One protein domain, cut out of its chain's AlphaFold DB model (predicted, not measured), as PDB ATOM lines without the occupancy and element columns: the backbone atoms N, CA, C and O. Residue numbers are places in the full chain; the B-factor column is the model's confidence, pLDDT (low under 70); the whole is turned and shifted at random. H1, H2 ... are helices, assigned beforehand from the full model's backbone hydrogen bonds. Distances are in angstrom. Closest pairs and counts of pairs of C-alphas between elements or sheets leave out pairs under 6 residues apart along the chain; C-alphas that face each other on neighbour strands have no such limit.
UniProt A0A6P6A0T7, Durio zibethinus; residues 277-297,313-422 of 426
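Overview. This is residues 277 to 297 and 313 to 422 of the 426 residues of a protein of Durio zibethinus (UniProt A0A6P6A0T7). Little regular structure is present: long loops and short helices are strung loosely about one long helix, H2, while a second, H1, lies off at one end beside short H6. The printed part has 131 residues with six named helices, H1 to H6 in order, and no named strand. It is all helix, with 51 residues in named elements, and only just loose, close to compact: radius of gyration of the C-alphas 17.1 A, spans 44 by 37 by 33 A.

Along the chain. H2, residues 320 to 334, is 20.6 A long. H1, residues 277 to 291, 21.0 A, begins at C-alpha 277 (32.224, 57.334, 19.075). H5 is 402 to 409, H4 378 to 382, H3 350 to 353; H6, 417 to 420, ends at C-alpha 420 (40.881, 59.560, 22.032).

Arrangement. H2 and H5 are near each other; H1 and H2 are apart. H1 and H6 are close but not clearly touching, closest C-alphas Leu 281 and Tyr 418, 6.7 A. H1, H2 and H4 have every O i to N i+4 pair within hydrogen-bond range; H5 has 1 of 4, and 3 of 5 O i to N i+3.

Size, cuts and confidence. Residues 298 to 312 are cut out, C-alphas 297 and 313 being 21.7 A apart. Links H2 to H3, H3 to H4 and H4 to H5 are long. pLDDT is under 70 for 48 residues, among them 332 to 365.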
ATOM      1  N   SER A 277      30.770  57.464  18.970       91.38
ATOM      2  CA  SER A 277      32.224  57.334  19.075       91.38
ATOM      3  C   SER A 277      32.801  56.298  18.097       91.38
ATOM      4  O   SER A 277      33.754  56.589  17.376       91.38
ATOM      5  N   LEU A 278      32.176  55.122  17.972       88.75
ATOM      6  CA  LEU A 278      32.573  54.098  16.995       88.75
ATOM      7  C   LEU A 278      32.247  54.517  15.550       88.75
ATOM      8  O   LEU A 278      33.005  54.209  14.632       88.75
ATOM      9  N   HIS A 279      31.161  55.267  15.345       90.25
ATOM     10  CA  HIS A 279      30.821  55.864  14.052       90.25
ATOM     11  C   HIS A 279      31.835  56.947  13.642       90.25
ATOM     12  O   HIS A 279      32.315  56.923  12.511       90.25
ATOM     13  N   CYS A 280      32.230  57.829  14.571       94.50
ATOM     14  CA  CYS A 280      33.332  58.781  14.388       94.50
ATOM     15  C   CYS A 280      34.620  58.062  13.979       94.50
ATOM     16  O   CYS A 280      35.241  58.444  12.991       94.50
ATOM     17  N   LEU A 281      34.993  56.994  14.696       92.25
ATOM     18  CA  LEU A 281      36.200  56.222  14.406       92.25
ATOM     19  C   LEU A 281      36.153  55.623  12.996       92.25
ATOM     20  O   LEU A 281      37.096  55.796  12.229       92.25
ATOM     21  N   SER A 282      35.040  54.971  12.648       90.62
ATOM     22  CA  SER A 282      34.815  54.395  11.320       90.62
ATOM     23  C   SER A 282      34.942  55.457  10.224       90.62
ATOM     24  O   SER A 282      35.797  55.339   9.349       90.62
ATOM     25  N   MET A 283      34.185  56.555  10.325       92.12
ATOM     26  CA  MET A 283      34.186  57.617   9.314       92.12
ATOM     27  C   MET A 283      35.530  58.337   9.208       92.12
ATOM     28  O   MET A 283      35.942  58.691   8.105       92.12
ATOM     29  N   ARG A 284      36.245  58.512  10.324       93.38
ATOM     30  CA  ARG A 284      37.581  59.111  10.335       93.38
ATOM     31  C   ARG A 284      38.611  58.220   9.647       93.38
ATOM     32  O   ARG A 284      39.359  58.718   8.813       93.38
ATOM     33  N   LEU A 285      38.629  56.922   9.956       91.19
ATOM     34  CA  LEU A 285      39.514  55.959   9.295       91.19
ATOM     35  C   LEU A 285      39.185  55.836   7.799       91.19
ATOM     36  O   LEU A 285      40.098  55.798   6.983       91.19
ATOM     37  N   THR A 286      37.898  55.845   7.426       91.06
ATOM     38  CA  THR A 286      37.466  55.880   6.018       91.06
ATOM     39  C   THR A 286      37.955  57.142   5.305       91.06
ATOM     40  O   THR A 286      38.520  57.040   4.219       91.06
ATOM     41  N   ALA A 287      37.773  58.323   5.902       93.50
ATOM     42  CA  ALA A 287      38.202  59.585   5.304       93.50
ATOM     43  C   ALA A 287      39.728  59.650   5.150       93.50
ATOM     44  O   ALA A 287      40.214  59.909   4.053       93.50
ATOM     45  N   GLU A 288      40.485  59.364   6.214       90.75
ATOM     46  CA  GLU A 288      41.952  59.390   6.174       90.75
ATOM     47  C   GLU A 288      42.513  58.348   5.183       90.75
ATOM     48  O   GLU A 288      43.422  58.684   4.431       90.75
ATOM     49  N   TYR A 289      41.904  57.159   5.048       88.62
ATOM     50  CA  TYR A 289      42.254  56.188   3.995       88.62
ATOM     51  C   TYR A 289      42.045  56.728   2.569       88.62
ATOM     52  O   TYR A 289      42.872  56.477   1.695       88.62
ATOM     53  N   PHE A 290      40.973  57.484   2.307       90.62
ATOM     54  CA  PHE A 290      40.741  58.078   0.983       90.62
ATOM     55  C   PHE A 290      41.590  59.330   0.699       90.62
ATOM     56  O   PHE A 290      41.724  59.696  -0.469       90.62
ATOM     57  N   PHE A 291      42.207  59.943   1.716       92.12
ATOM     58  CA  PHE A 291      43.220  60.991   1.535       92.12
ATOM     59  C   PHE A 291      44.623  60.449   1.192       92.12
ATOM     60  O   PHE A 291      45.447  61.216   0.697       92.12
ATOM     61  N   LEU A 292      44.895  59.157   1.410       91.19
ATOM     62  CA  LEU A 292      46.170  58.521   1.051       91.19
ATOM     63  C   LEU A 292      46.397  58.469  -0.470       91.19
ATOM     64  O   LEU A 292      45.452  58.343  -1.265       91.19
ATOM     65  N   GLN A 293      47.663  58.479  -0.888       90.38
ATOM     66  CA  GLN A 293      48.040  58.286  -2.290       90.38
ATOM     67  C   GLN A 293      47.672  56.861  -2.770       90.38
ATOM     68  O   GLN A 293      47.553  55.943  -1.949       90.38
ATOM     69  N   PRO A 294      47.429  56.633  -4.077       85.00
ATOM     70  CA  PRO A 294      47.082  55.308  -4.609       85.00
ATOM     71  C   PRO A 294      48.073  54.193  -4.234       85.00
ATOM     72  O   PRO A 294      47.677  53.043  -4.058       85.00
ATOM     73  N   GLU A 295      49.346  54.547  -4.083       84.31
ATOM     74  CA  GLU A 295      50.465  53.682  -3.721       84.31
ATOM     75  C   GLU A 295      50.393  53.278  -2.240       84.31
ATOM     76  O   GLU A 295      50.539  52.103  -1.906       84.31
ATOM     77  N   GLU A 296      50.081  54.232  -1.359       82.00
ATOM     78  CA  GLU A 296      49.889  54.032   0.086       82.00
ATOM     79  C   GLU A 296      48.614  53.232   0.406       82.00
ATOM     80  O   GLU A 296      48.512  52.611   1.465       82.00
ATOM     81  N   ARG A 297      47.642  53.216  -0.516       82.00
ATOM     82  CA  ARG A 297      46.423  52.395  -0.425       82.00
ATOM     83  C   ARG A 297      46.626  50.930  -0.822       82.00
ATOM     84  O   ARG A 297      45.684  50.147  -0.691       82.00
ATOM     85  N   TYR A 313      41.643  32.622   5.449       69.88
ATOM     86  CA  TYR A 313      40.519  32.677   6.385       69.88
ATOM     87  C   TYR A 313      39.671  33.921   6.112       69.88
ATOM     88  O   TYR A 313      40.156  35.044   6.229       69.88
ATOM     89  N   ALA A 314      38.393  33.723   5.785       64.88
ATOM     90  CA  ALA A 314      37.412  34.799   5.671       64.88
ATOM     91  C   ALA A 314      36.557  34.850   6.945       64.88
ATOM     92  O   ALA A 314      35.972  33.840   7.334       64.88
ATOM     93  N   VAL A 315      36.476  36.020   7.583       66.19
ATOM     94  CA  VAL A 315      35.639  36.244   8.772       66.19
ATOM     95  C   VAL A 315      34.517  37.205   8.401       66.19
ATOM     96  O   VAL A 315      34.768  38.355   8.043       66.19
ATOM     97  N   PHE A 316      33.277  36.725   8.471       62.03
ATOM     98  CA  PHE A 316      32.087  37.499   8.130       62.03
ATOM     99  C   PHE A 316      31.460  38.074   9.401       62.03
ATOM    100  O   PHE A 316      31.085  37.327  10.302       62.03
ATOM    101  N   SER A 317      31.342  39.399   9.474       66.06
ATOM    102  CA  SER A 317      30.611  40.100  10.530       66.06
ATOM    103  C   SER A 317      30.115  41.447  10.008       66.06
ATOM    104  O   SER A 317      30.786  42.105   9.216       66.06
ATOM    105  N   ASP A 318      28.951  41.858  10.497       60.00
ATOM    106  CA  ASP A 318      28.415  43.217  10.424       60.00
ATOM    107  C   ASP A 318      29.222  44.224  11.271       60.00
ATOM    108  O   ASP A 318      29.150  45.433  11.052       60.00
ATOM    109  N   ASN A 319      30.028  43.740  12.223       65.44
ATOM    110  CA  ASN A 319      30.794  44.551  13.155       65.44
ATOM    111  C   ASN A 319      32.310  44.426  12.920       65.44
ATOM    112  O   ASN A 319      33.002  43.581  13.493       65.44
ATOM    113  N   VAL A 320      32.844  45.338  12.102       67.19
ATOM    114  CA  VAL A 320      34.271  45.398  11.731       67.19
ATOM    115  C   VAL A 320      35.199  45.491  12.952       67.19
ATOM    116  O   VAL A 320      36.273  44.893  12.946       67.19
ATOM    117  N   LEU A 321      34.794  46.189  14.019       64.38
ATOM    118  CA  LEU A 321      35.603  46.342  15.236       64.38
ATOM    119  C   LEU A 321      35.653  45.051  16.063       64.38
ATOM    120  O   LEU A 321      36.728  44.668  16.524       64.38
ATOM    121  N   ALA A 322      34.524  44.347  16.197       66.69
ATOM    122  CA  ALA A 322      34.477  43.010  16.787       66.69
ATOM    123  C   ALA A 322      35.376  42.041  16.007       66.69
ATOM    124  O   ALA A 322      36.230  41.388  16.604       66.69
ATOM    125  N   CYS A 323      35.257  42.035  14.674       70.75
ATOM    126  CA  CYS A 323      36.131  41.277  13.778       70.75
ATOM    127  C   CYS A 323      37.618  41.592  14.015       70.75
ATOM    128  O   CYS A 323      38.415  40.680  14.224       70.75
ATOM    129  N   ALA A 324      37.996  42.873  14.038       71.75
ATOM    130  CA  ALA A 324      39.384  43.300  14.205       71.75
ATOM    131  C   ALA A 324      39.985  42.868  15.554       71.75
ATOM    132  O   ALA A 324      41.127  42.407  15.595       71.75
ATOM    133  N   VAL A 325      39.231  42.970  16.654       69.31
ATOM    134  CA  VAL A 325      39.699  42.533  17.982       69.31
ATOM    135  C   VAL A 325      39.731  41.009  18.098       69.31
ATOM    136  O   VAL A 325      40.696  40.486  18.650       69.31
ATOM    137  N   VAL A 326      38.760  40.282  17.530       72.88
ATOM    138  CA  VAL A 326      38.801  38.808  17.461       72.88
ATOM    139  C   VAL A 326      40.025  38.347  16.668       72.88
ATOM    140  O   VAL A 326      40.801  37.543  17.174       72.88
ATOM    141  N   VAL A 327      40.276  38.905  15.480       72.38
ATOM    142  CA  VAL A 327      41.460  38.581  14.664       72.38
ATOM    143  C   VAL A 327      42.760  38.934  15.400       72.38
ATOM    144  O   VAL A 327      43.662  38.099  15.471       72.38
ATOM    145  N   LYS A 328      42.862  40.124  16.013       69.25
ATOM    146  CA  LYS A 328      44.043  40.545  16.792       69.25
ATOM    147  C   LYS A 328      44.286  39.640  18.006       69.25
ATOM    148  O   LYS A 328      45.436  39.298  18.277       69.25
ATOM    149  N   SER A 329      43.228  39.227  18.707       67.50
ATOM    150  CA  SER A 329      43.307  38.316  19.855       67.50
ATOM    151  C   SER A 329      43.719  36.906  19.423       67.50
ATOM    152  O   SER A 329      44.717  36.393  19.922       67.50
ATOM    153  N   THR A 330      43.073  36.335  18.400       68.38
ATOM    154  CA  THR A 330      43.439  35.034  17.812       68.38
ATOM    155  C   THR A 330      44.896  35.010  17.346       68.38
ATOM    156  O   THR A 330      45.624  34.085  17.694       68.38
ATOM    157  N   ILE A 331      45.371  36.045  16.639       70.44
ATOM    158  CA  ILE A 331      46.785  36.162  16.235       70.44
ATOM    159  C   ILE A 331      47.713  36.260  17.459       70.44
ATOM    160  O   ILE A 331      48.780  35.644  17.466       70.44
ATOM    161  N   SER A 332      47.340  37.014  18.499       65.25
ATOM    162  CA  SER A 332      48.146  37.146  19.720       65.25
ATOM    163  C   SER A 332      48.256  35.823  20.482       65.25
ATOM    164  O   SER A 332      49.346  35.474  20.929       65.25
ATOM    165  N   SER A 333      47.162  35.068  20.585       61.88
ATOM    166  CA  SER A 333      47.128  33.746  21.223       61.88
ATOM    167  C   SER A 333      47.873  32.697  20.390       61.88
ATOM    168  O   SER A 333      48.619  31.882  20.932       61.88
ATOM    169  N   ALA A 334      47.748  32.752  19.060       60.91
ATOM    170  CA  ALA A 334      48.415  31.833  18.141       60.91
ATOM    171  C   ALA A 334      49.946  31.978  18.133       60.91
ATOM    172  O   ALA A 334      50.650  30.986  17.952       60.91
ATOM    173  N   LYS A 335      50.487  33.179  18.391       57.06
ATOM    174  CA  LYS A 335      51.943  33.427  18.435       57.06
ATOM    175  C   LYS A 335      52.702  32.596  19.479       57.06
ATOM    176  O   LYS A 335      53.909  32.427  19.330       57.06
ATOM    177  N   GLY A 336      52.025  32.059  20.497       51.03
ATOM    178  CA  GLY A 336      52.621  31.136  21.471       51.03
ATOM    179  C   GLY A 336      52.637  29.660  21.043       51.03
ATOM    180  O   GLY A 336      53.286  28.850  21.701       51.03
ATOM    181  N   LEU A 337      51.938  29.281  19.966       44.22
ATOM    182  CA  LEU A 337      51.639  27.882  19.655       44.22
ATOM    183  C   LEU A 337      52.156  27.473  18.264       44.22
ATOM    184  O   LEU A 337      51.526  27.739  17.243       44.22
ATOM    185  N   LYS A 338      53.271  26.729  18.213       40.03
ATOM    186  CA  LYS A 338      53.744  26.049  16.988       40.03
ATOM    187  C   LYS A 338      52.878  24.820  16.648       40.03
ATOM    188  O   LYS A 338      53.355  23.686  16.669       40.03
ATOM    189  N   ARG A 339      51.596  25.034  16.342       39.62
ATOM    190  CA  ARG A 339      50.686  24.033  15.761       39.62
ATOM    191  C   ARG A 339      49.831  24.669  14.668       39.62
ATOM    192  O   ARG A 339      49.523  25.852  14.735       39.62
ATOM    193  N   SER A 340      49.448  23.864  13.676       40.53
ATOM    194  CA  SER A 340      48.469  24.284  12.672       40.53
ATOM    195  C   SER A 340      47.119  24.534  13.346       40.53
ATOM    196  O   SER A 340      46.615  23.664  14.063       40.53
ATOM    197  N   PHE A 341      46.560  25.726  13.145       40.28
ATOM    198  CA  PHE A 341      45.237  26.097  13.637       40.28
ATOM    199  C   PHE A 341      44.186  25.701  12.598       40.28
ATOM    200  O   PHE A 341      44.297  26.066  11.432       40.28
ATOM    201  N   TRP A 342      43.170  24.946  13.018       38.75
ATOM    202  CA  TRP A 342      42.096  24.494  12.131       38.75
ATOM    203  C   TRP A 342      40.970  25.536  11.998       38.75
ATOM    204  O   TRP A 342      40.830  26.443  12.819       38.75
ATOM    205  N   LYS A 343      40.188  25.419  10.918       39.41
ATOM    206  CA  LYS A 343      39.160  26.388  10.488       39.41
ATOM    207  C   LYS A 343      37.964  26.480  11.452       39.41
ATOM    208  O   LYS A 343      37.609  25.501  12.101       39.41
ATOM    209  N   ALA A 344      37.287  27.633  11.455       38.97
ATOM    210  CA  ALA A 344      36.073  27.910  12.234       38.97
ATOM    211  C   ALA A 344      34.884  28.353  11.346       38.97
ATOM    212  O   ALA A 344      35.089  28.875  10.250       38.97
ATOM    213  N   GLY A 345      33.647  28.143  11.824       42.41
ATOM    214  CA  GLY A 345      32.392  28.681  11.250       42.41
ATOM    215  C   GLY A 345      31.908  29.937  11.998       42.41
ATOM    216  O   GLY A 345      32.639  30.447  12.840       42.41
ATOM    217  N   SER A 346      30.695  30.482  11.824       44.25
ATOM    218  CA  SER A 346      29.474  30.156  11.033       44.25
ATOM    219  C   SER A 346      28.433  31.256  11.371       44.25
ATOM    220  O   SER A 346      28.514  31.768  12.483       44.25
ATOM    221  N   LEU A 347      27.434  31.712  10.599       48.53
ATOM    222  CA  LEU A 347      26.642  31.339   9.392       48.53
ATOM    223  C   LEU A 347      26.253  32.688   8.675       48.53
ATOM    224  O   LEU A 347      26.740  33.719   9.140       48.53
ATOM    225  N   PRO A 348      25.382  32.793   7.633       54.69
ATOM    226  CA  PRO A 348      24.661  31.791   6.836       54.69
ATOM    227  C   PRO A 348      25.057  31.810   5.334       54.69
ATOM    228  O   PRO A 348      26.100  32.350   4.981       54.69
ATOM    229  N   LEU A 349      24.234  31.199   4.458       52.97
ATOM    230  CA  LEU A 349      24.376  30.983   2.993       52.97
ATOM    231  C   LEU A 349      25.644  30.233   2.532       52.97
ATOM    232  O   LEU A 349      25.541  29.255   1.795       52.97
ATOM    233  N   GLY A 350      26.822  30.613   3.032       51.06
ATOM    234  CA  GLY A 350      28.113  29.966   2.780       51.06
ATOM    235  C   GLY A 350      28.177  28.484   3.172       51.06
ATOM    236  O   GLY A 350      29.069  27.772   2.732       51.06
ATOM    237  N   TRP A 351      27.212  27.973   3.942       48.69
ATOM    238  CA  TRP A 351      27.069  26.533   4.203       48.69
ATOM    239  C   TRP A 351      26.701  25.712   2.960       48.69
ATOM    240  O   TRP A 351      27.013  24.527   2.919       48.69
ATOM    241  N   ILE A 352      26.105  26.320   1.927       56.69
ATOM    242  CA  ILE A 352      25.961  25.669   0.615       56.69
ATOM    243  C   ILE A 352      27.332  25.606  -0.078       56.69
ATOM    244  O   ILE A 352      27.681  24.588  -0.671       56.69
ATOM    245  N   THR A 353      28.140  26.662   0.050       55.28
ATOM    246  CA  THR A 353      29.494  26.769  -0.524       55.28
ATOM    247  C   THR A 353      30.503  25.816   0.129       55.28
ATOM    248  O   THR A 353      31.415  25.349  -0.543       55.28
ATOM    249  N   PHE A 354      30.326  25.501   1.416       59.94
ATOM    250  CA  PHE A 354      31.173  24.581   2.192       59.94
ATOM    251  C   PHE A 354      30.477  23.250   2.531       59.94
ATOM    252  O   PHE A 354      30.857  22.571   3.489       59.94
ATOM    253  N   TYR A 355      29.451  22.863   1.767       55.00
ATOM    254  CA  TYR A 355      28.754  21.592   1.966       55.00
ATOM    255  C   TYR A 355      29.732  20.410   1.853       55.00
ATOM    256  O   TYR A 355      30.507  20.323   0.900       55.00
ATOM    257  N   ASN A 356      29.705  19.508   2.839       57.88
ATOM    258  CA  ASN A 356      30.659  18.402   2.996       57.88
ATOM    259  C   ASN A 356      32.148  18.827   3.122       57.88
ATOM    260  O   ASN A 356      33.043  18.027   2.864       57.88
ATOM    261  N   GLN A 357      32.424  20.077   3.524       55.72
ATOM    262  CA  GLN A 357      33.771  20.591   3.842       55.72
ATOM    263  C   GLN A 357      33.878  21.163   5.271       55.72
ATOM    264  O   GLN A 357      34.858  21.824   5.616       55.72
ATOM    265  N   THR A 358      32.866  20.935   6.108       56.09
ATOM    266  CA  THR A 358      32.805  21.387   7.502       56.09
ATOM    267  C   THR A 358      33.196  20.274   8.477       56.09
ATOM    268  O   THR A 358      32.920  19.099   8.254       56.09
ATOM    269  N   VAL A 359      33.820  20.659   9.592       57.19
ATOM    270  CA  VAL A 359      34.138  19.779  10.728       57.19
ATOM    271  C   VAL A 359      33.604  20.444  11.994       57.19
ATOM    272  O   VAL A 359      33.707  21.663  12.142       57.19
ATOM    273  N   ALA A 360      33.010  19.666  12.898       54.66
ATOM    274  CA  ALA A 360      32.551  20.176  14.185       54.66
ATOM    275  C   ALA A 360      33.751  20.466  15.103       54.66
ATOM    276  O   ALA A 360      34.576  19.587  15.346       54.66
ATOM    277  N   LEU A 361      33.840  21.691  15.628       59.56
ATOM    278  CA  LEU A 361      34.832  22.049  16.643       59.56
ATOM    279  C   LEU A 361      34.373  21.598  18.034       59.56
ATOM    280  O   LEU A 361      33.186  21.656  18.363       59.56
ATOM    281  N   GLU A 362      35.325  21.212  18.884       59.53
ATOM    282  CA  GLU A 362      35.052  20.973  20.301       59.53
ATOM    283  C   GLU A 362      34.502  22.239  20.974       59.53
ATOM    284  O   GLU A 362      35.068  23.327  20.852       59.53
ATOM    285  N   LYS A 363      33.451  22.081  21.791       62.31
ATOM    286  CA  LYS A 363      32.779  23.182  22.509       62.31
ATOM    287  C   LYS A 363      33.730  24.058  23.345       62.31
ATOM    288  O   LYS A 363      33.445  25.231  23.555       62.31
ATOM    289  N   ARG A 364      34.871  23.514  23.787       67.75
ATOM    290  CA  ARG A 364      35.910  24.239  24.542       67.75
ATOM    291  C   ARG A 364      36.620  25.331  23.737       67.75
ATOM    292  O   ARG A 364      37.215  26.213  24.335       67.75
ATOM    293  N   TRP A 365      36.558  25.319  22.406       69.62
ATOM    294  CA  TRP A 365      37.208  26.349  21.589       69.62
ATOM    295  C   TRP A 365      36.420  27.663  21.534       69.62
ATOM    296  O   TRP A 365      37.007  28.690  21.201       69.62
ATOM    297  N   HIS A 366      35.118  27.653  21.849       70.94
ATOM    298  CA  HIS A 366      34.234  28.788  21.593       70.94
ATOM    299  C   HIS A 366      33.202  29.012  22.711       70.94
ATOM    300  O   HIS A 366      32.179  28.328  22.787       70.94
ATOM    301  N   ALA A 367      33.441  30.023  23.551       80.56
ATOM    302  CA  ALA A 367      32.478  30.488  24.546       80.56
ATOM    303  C   ALA A 367      31.475  31.468  23.909       80.56
ATOM    304  O   ALA A 367      31.734  32.666  23.789       80.56
ATOM    305  N   LEU A 368      30.322  30.937  23.503       78.44
ATOM    306  CA  LEU A 368      29.123  31.706  23.152       78.44
ATOM    307  C   LEU A 368      28.410  32.221  24.412       78.44
ATOM    308  O   LEU A 368      28.555  31.652  25.492       78.44
ATOM    309  N   GLY A 369      27.583  33.252  24.259       79.19
ATOM    310  CA  GLY A 369      26.660  33.754  25.273       79.19
ATOM    311  C   GLY A 369      27.104  35.017  26.009       79.19
ATOM    312  O   GLY A 369      26.383  35.445  26.911       79.19
ATOM    313  N   LEU A 370      28.249  35.635  25.693       85.94
ATOM    314  CA  LEU A 370      28.727  36.813  26.442       85.94
ATOM    315  C   LEU A 370      27.925  38.091  26.130       85.94
ATOM    316  O   LEU A 370      27.996  39.051  26.893       85.94
ATOM    317  N   GLY A 371      27.134  38.114  25.050       83.06
ATOM    318  CA  GLY A 371      26.202  39.211  24.755       83.06
ATOM    319  C   GLY A 371      24.823  39.045  25.410       83.06
ATOM    320  O   GLY A 371      23.929  39.860  25.169       83.06
ATOM    321  N   HIS A 372      24.639  37.998  26.218       81.38
ATOM    322  CA  HIS A 372      23.413  37.667  26.946       81.38
ATOM    323  C   HIS A 372      23.709  37.465  28.441       81.38
ATOM    324  O   HIS A 372      24.832  37.131  28.822       81.38
ATOM    325  N   ASN A 373      22.696  37.582  29.308       72.56
ATOM    326  CA  ASN A 373      22.821  37.214  30.726       72.56
ATOM    327  C   ASN A 373      22.773  35.679  30.910       72.56
ATOM    328  O   ASN A 373      21.860  35.116  31.503       72.56
ATOM    329  N   SER A 374      23.765  35.018  30.320       70.75
ATOM    330  CA  SER A 374      23.907  33.575  30.093       70.75
ATOM    331  C   SER A 374      24.394  32.770  31.299       70.75
ATOM    332  O   SER A 374      24.447  31.546  31.236       70.75
ATOM    333  N   GLY A 375      24.807  33.432  32.382       74.50
ATOM    334  CA  GLY A 375      25.295  32.768  33.595       74.50
ATOM    335  C   GLY A 375      26.667  32.082  33.493       74.50
ATOM    336  O   GLY A 375      27.103  31.546  34.505       74.50
ATOM    337  N   LEU A 376      27.356  32.137  32.339       81.00
ATOM    338  CA  LEU A 376      28.639  31.451  32.076       81.00
ATOM    339  C   LEU A 376      29.648  31.569  33.229       81.00
ATOM    340  O   LEU A 376      29.840  32.659  33.795       81.00
ATOM    341  N   GLY A 377      30.312  30.447  33.523       81.06
ATOM    342  CA  GLY A 377      31.378  30.361  34.507       81.06
ATOM    343  C   GLY A 377      32.661  31.020  34.008       81.06
ATOM    344  O   GLY A 377      32.994  30.966  32.827       81.06
ATOM    345  N   GLN A 378      33.414  31.626  34.925       83.94
ATOM    346  CA  GLN A 378      34.708  32.238  34.609       83.94
ATOM    347  C   GLN A 378      35.688  31.213  34.009       83.94
ATOM    348  O   GLN A 378      36.309  31.496  32.991       83.94
ATOM    349  N   GLY A 379      35.722  29.989  34.548       82.50
ATOM    350  CA  GLY A 379      36.542  28.905  34.004       82.50
ATOM    351  C   GLY A 379      36.164  28.479  32.577       82.50
ATOM    352  O   GLY A 379      37.050  28.084  31.826       82.50
ATOM    353  N   ASP A 380      34.899  28.594  32.159       82.25
ATOM    354  CA  ASP A 380      34.502  28.300  30.770       82.25
ATOM    355  C   ASP A 380      35.037  29.362  29.797       82.25
ATOM    356  O   ASP A 380      35.396  29.049  28.665       82.25
ATOM    357  N   ILE A 381      35.111  30.619  30.251       85.81
ATOM    358  CA  ILE A 381      35.607  31.771  29.485       85.81
ATOM    359  C   ILE A 381      37.143  31.768  29.433       85.81
ATOM    360  O   ILE A 381      37.720  32.067  28.393       85.81
ATOM    361  N   GLU A 382      37.813  31.407  30.530       82.69
ATOM    362  CA  GLU A 382      39.281  31.361  30.627       82.69
ATOM    363  C   GLU A 382      39.902  30.160  29.897       82.69
ATOM    364  O   GLU A 382      41.015  30.272  29.389       82.69
ATOM    365  N   ASN A 383      39.188  29.033  29.795       82.25
ATOM    366  CA  ASN A 383      39.617  27.884  28.989       82.25
ATOM    367  C   ASN A 383      39.246  28.005  27.496       82.25
ATOM    368  O   ASN A 383      39.627  27.134  26.711       82.25
ATOM    369  N   ALA A 384      38.503  29.042  27.088       80.88
ATOM    370  CA  ALA A 384      38.062  29.209  25.707       80.88
ATOM    371  C   ALA A 384      39.108  29.903  24.825       80.88
ATOM    372  O   ALA A 384      39.614  30.976  25.150       80.88
ATOM    373  N   ALA A 385      39.376  29.324  23.651       75.19
ATOM    374  CA  ALA A 385      40.260  29.931  22.651       75.19
ATOM    375  C   ALA A 385      39.652  31.201  22.019       75.19
ATOM    376  O   ALA A 385      40.380  32.141  21.698       75.19
ATOM    377  N   VAL A 386      38.324  31.236  21.858       74.94
ATOM    378  CA  VAL A 386      37.552  32.388  21.373       74.94
ATOM    379  C   VAL A 386      36.339  32.612  22.278       74.94
ATOM    380  O   VAL A 386      35.630  31.669  22.631       74.94
ATOM    381  N   ILE A 387      36.068  33.872  22.614       82.50
ATOM    382  CA  ILE A 387      34.884  34.304  23.371       82.50
ATOM    383  C   ILE A 387      34.027  35.202  22.475       82.50
ATOM    384  O   ILE A 387      34.571  36.026  21.737       82.50
ATOM    385  N   HIS A 388      32.701  35.061  22.520       79.62
ATOM    386  CA  HIS A 388      31.820  35.724  21.562       79.62
ATOM    387  C   HIS A 388      30.638  36.444  22.219       79.62
ATOM    388  O   HIS A 388      29.817  35.859  22.929       79.62
ATOM    389  N   TYR A 389      30.538  37.741  21.926       83.81
ATOM    390  CA  TYR A 389      29.444  38.615  22.342       83.81
ATOM    391  C   TYR A 389      28.341  38.580  21.279       83.81
ATOM    392  O   TYR A 389      28.156  39.520  20.508       83.81
ATOM    393  N   ASP A 390      27.642  37.453  21.221       76.81
ATOM    394  CA  ASP A 390      26.516  37.165  20.327       76.81
ATOM    395  C   ASP A 390      25.326  38.109  20.532       76.81
ATOM    396  O   ASP A 390      24.939  38.827  19.610       76.81
ATOM    397  N   GLY A 391      24.785  38.161  21.747       80.12
ATOM    398  CA  GLY A 391      23.617  38.974  22.082       80.12
ATOM    399  C   GLY A 391      23.846  40.489  22.059       80.12
ATOM    400  O   GLY A 391      24.919  40.992  21.725       80.12
ATOM    401  N   VAL A 392      22.803  41.235  22.421       83.12
ATOM    402  CA  VAL A 392      22.746  42.709  22.343       83.12
ATOM    403  C   VAL A 392      23.632  43.437  23.362       83.12
ATOM    404  O   VAL A 392      23.980  44.594  23.143       83.12
ATOM    405  N   MET A 393      24.044  42.782  24.452       87.62
ATOM    406  CA  MET A 393      24.819  43.394  25.543       87.62
ATOM    407  C   MET A 393      26.324  43.441  25.222       87.62
ATOM    408  O   MET A 393      27.150  42.884  25.947       87.62
ATOM    409  N   LYS A 394      26.689  44.083  24.104       87.69
ATOM    410  CA  LYS A 394      28.084  44.211  23.647       87.69
ATOM    411  C   LYS A 394      28.944  44.982  24.672       87.69
ATOM    412  O   LYS A 394      28.442  45.908  25.309       87.69
ATOM    413  N   PRO A 395      30.247  44.676  24.823       88.38
ATOM    414  CA  PRO A 395      31.062  45.219  25.915       88.38
ATOM    415  C   PRO A 395      31.364  46.720  25.770       88.38
ATOM    416  O   PRO A 395      31.525  47.404  26.776       88.38
ATOM    417  N   TRP A 396      31.365  47.245  24.540       86.56
ATOM    418  CA  TRP A 396      31.506  48.674  24.213       86.56
ATOM    419  C   TRP A 396      30.198  49.485  24.331       86.56
ATOM    420  O   TRP A 396      30.148  50.631  23.887       86.56
ATOM    421  N   LEU A 397      29.126  48.903  24.881       88.25
ATOM    422  CA  LEU A 397      27.854  49.584  25.143       88.25
ATOM    423  C   LEU A 397      27.634  49.763  26.648       88.25
ATOM    424  O   LEU A 397      28.119  48.973  27.463       88.25
ATOM    425  N   GLU A 398      26.841  50.762  27.035       86.75
ATOM    426  CA  GLU A 398      26.423  50.966  28.431       86.75
ATOM    427  C   GLU A 398      25.690  49.730  28.974       86.75
ATOM    428  O   GLU A 398      26.067  49.214  30.023       86.75
ATOM    429  N   ILE A 399      24.767  49.166  28.181       88.12
ATOM    430  CA  ILE A 399      24.042  47.908  28.454       88.12
ATOM    431  C   ILE A 399      24.925  46.642  28.472       88.12
ATOM    432  O   ILE A 399      24.416  45.539  28.668       88.12
ATOM    433  N   GLY A 400      26.234  46.759  28.229       88.69
ATOM    434  CA  GLY A 400      27.174  45.640  28.250       88.69
ATOM    435  C   GLY A 400      27.370  45.056  29.652       88.69
ATOM    436  O   GLY A 400      27.523  45.785  30.631       88.69
ATOM    437  N   ILE A 401      27.424  43.727  29.760       89.50
ATOM    438  CA  ILE A 401      27.526  43.034  31.054       89.50
ATOM    439  C   ILE A 401      28.884  43.320  31.709       89.50
ATOM    440  O   ILE A 401      29.921  42.849  31.241       89.50
ATOM    441  N   ALA A 402      28.874  44.042  32.836       89.62
ATOM    442  CA  ALA A 402      30.082  44.515  33.520       89.62
ATOM    443  C   ALA A 402      31.124  43.407  33.782       89.62
ATOM    444  O   ALA A 402      32.295  43.591  33.458       89.62
ATOM    445  N   LYS A 403      30.699  42.224  34.261       88.38
ATOM    446  CA  LYS A 403      31.598  41.078  34.525       88.38
ATOM    447  C   LYS A 403      32.296  40.499  33.284       88.38
ATOM    448  O   LYS A 403      33.193  39.676  33.437       88.38
ATOM    449  N   TYR A 404      31.876  40.882  32.076       89.06
ATOM    450  CA  TYR A 404      32.489  40.448  30.821       89.06
ATOM    451  C   TYR A 404      33.283  41.568  30.116       89.06
ATOM    452  O   TYR A 404      34.130  41.258  29.286       89.06
ATOM    453  N   LYS A 405      33.083  42.855  30.452       89.25
ATOM    454  CA  LYS A 405      33.740  43.982  29.750       89.25
ATOM    455  C   LYS A 405      35.274  43.911  29.758       89.25
ATOM    456  O   LYS A 405      35.894  44.206  28.739       89.25
ATOM    457  N   SER A 406      35.878  43.455  30.855       89.38
ATOM    458  CA  SER A 406      37.338  43.357  31.022       89.38
ATOM    459  C   SER A 406      38.029  42.414  30.027       89.38
ATOM    460  O   SER A 406      39.167  42.660  29.630       89.38
ATOM    461  N   TYR A 407      37.352  41.355  29.565       87.38
ATOM    462  CA  TYR A 407      37.912  40.456  28.549       87.38
ATOM    463  C   TYR A 407      38.019  41.124  27.171       87.38
ATOM    464  O   TYR A 407      38.801  40.669  26.340       87.38
ATOM    465  N   TRP A 408      37.251  42.192  26.936       86.50
ATOM    466  CA  TRP A 408      37.332  43.031  25.744       86.50
ATOM    467  C   TRP A 408      38.287  44.217  25.936       86.50
ATOM    468  O   TRP A 408      39.190  44.393  25.117       86.50
ATOM    469  N   SER A 409      38.130  45.001  27.015       87.62
ATOM    470  CA  SER A 409      38.883  46.253  27.219       87.62
ATOM    471  C   SER A 409      40.399  46.030  27.210       87.62
ATOM    472  O   SER A 409      41.116  46.783  26.558       87.62
ATOM    473  N   LYS A 410      40.879  44.909  27.769       86.69
ATOM    474  CA  LYS A 410      42.299  44.499  27.766       86.69
ATOM    475  C   LYS A 410      42.966  44.379  26.381       86.69
ATOM    476  O   LYS A 410      44.186  44.255  26.306       86.69
ATOM    477  N   HIS A 411      42.196  44.343  25.290       84.19
ATOM    478  CA  HIS A 411      42.707  44.283  23.914       84.19
ATOM    479  C   HIS A 411      42.587  45.622  23.154       84.19
ATOM    480  O   HIS A 411      43.098  45.742  22.031       84.19
ATOM    481  N   VAL A 412      41.933  46.622  23.753       85.81
ATOM    482  CA  VAL A 412      41.716  47.959  23.192       85.81
ATOM    483  C   VAL A 412      42.792  48.912  23.713       85.81
ATOM    484  O   VAL A 412      42.994  49.057  24.912       85.81
ATOM    485  N   GLN A 413      43.491  49.579  22.796       87.19
ATOM    486  CA  GLN A 413      44.519  50.572  23.122       87.19
ATOM    487  C   GLN A 413      43.857  51.946  23.251       87.19
ATOM    488  O   GLN A 413      43.849  52.726  22.302       87.19
ATOM    489  N   TYR A 414      43.204  52.200  24.390       88.81
ATOM    490  CA  TYR A 414      42.446  53.435  24.651       88.81
ATOM    491  C   TYR A 414      43.304  54.706  24.604       88.81
ATOM    492  O   TYR A 414      42.784  55.788  24.350       88.81
ATOM    493  N   ASP A 415      44.611  54.581  24.806       91.69
ATOM    494  CA  ASP A 415      45.632  55.612  24.615       91.69
ATOM    495  C   ASP A 415      45.818  56.027  23.141       91.69
ATOM    496  O   ASP A 415      46.299  57.124  22.855       91.69
ATOM    497  N   HIS A 416      45.411  55.183  22.187       91.81
ATOM    498  CA  HIS A 416      45.652  55.406  20.766       91.81
ATOM    499  C   HIS A 416      44.940  56.681  20.254       91.81
ATOM    500  O   HIS A 416      43.716  56.793  20.389       91.81
ATOM    501  N   PRO A 417      45.634  57.617  19.566       92.44
ATOM    502  CA  PRO A 417      45.078  58.923  19.193       92.44
ATOM    503  C   PRO A 417      43.740  58.898  18.441       92.44
ATOM    504  O   PRO A 417      42.904  59.769  18.664       92.44
ATOM    505  N   TYR A 418      43.496  57.909  17.574       89.94
ATOM    506  CA  TYR A 418      42.195  57.728  16.908       89.94
ATOM    507  C   TYR A 418      41.025  57.459  17.863       89.94
ATOM    508  O   TYR A 418      39.926  57.947  17.608       89.94
ATOM    509  N   LEU A 419      41.246  56.710  18.947       92.12
ATOM    510  CA  LEU A 419      40.210  56.408  19.935       92.12
ATOM    511  C   LEU A 419      39.912  57.654  20.776       92.12
ATOM    512  O   LEU A 419      38.765  58.097  20.843       92.12
ATOM    513  N   GLN A 420      40.964  58.299  21.288       93.44
ATOM    514  CA  GLN A 420      40.881  59.560  22.032       93.44
ATOM    515  C   GLN A 420      40.166  60.667  21.234       93.44
ATOM    516  O   GLN A 420      39.218  61.273  21.729       93.44
ATOM    517  N   ARG A 421      40.534  60.875  19.959       93.62
ATOM    518  CA  ARG A 421      39.907  61.867  19.054       93.62
ATOM    519  C   ARG A 421      38.426  61.607  18.749       93.62
ATOM    520  O   ARG A 421      37.771  62.501  18.222       93.62
ATOM    521  N   CYS A 422      37.912  60.414  19.047       93.81
ATOM    522  CA  CYS A 422      36.505  60.047  18.889       93.81
ATOM    523  C   CYS A 422      35.806  59.760  20.230       93.81
ATOM    524  O   CYS A 422      34.737  59.149  20.240       93.81
TER     525      CYS A 422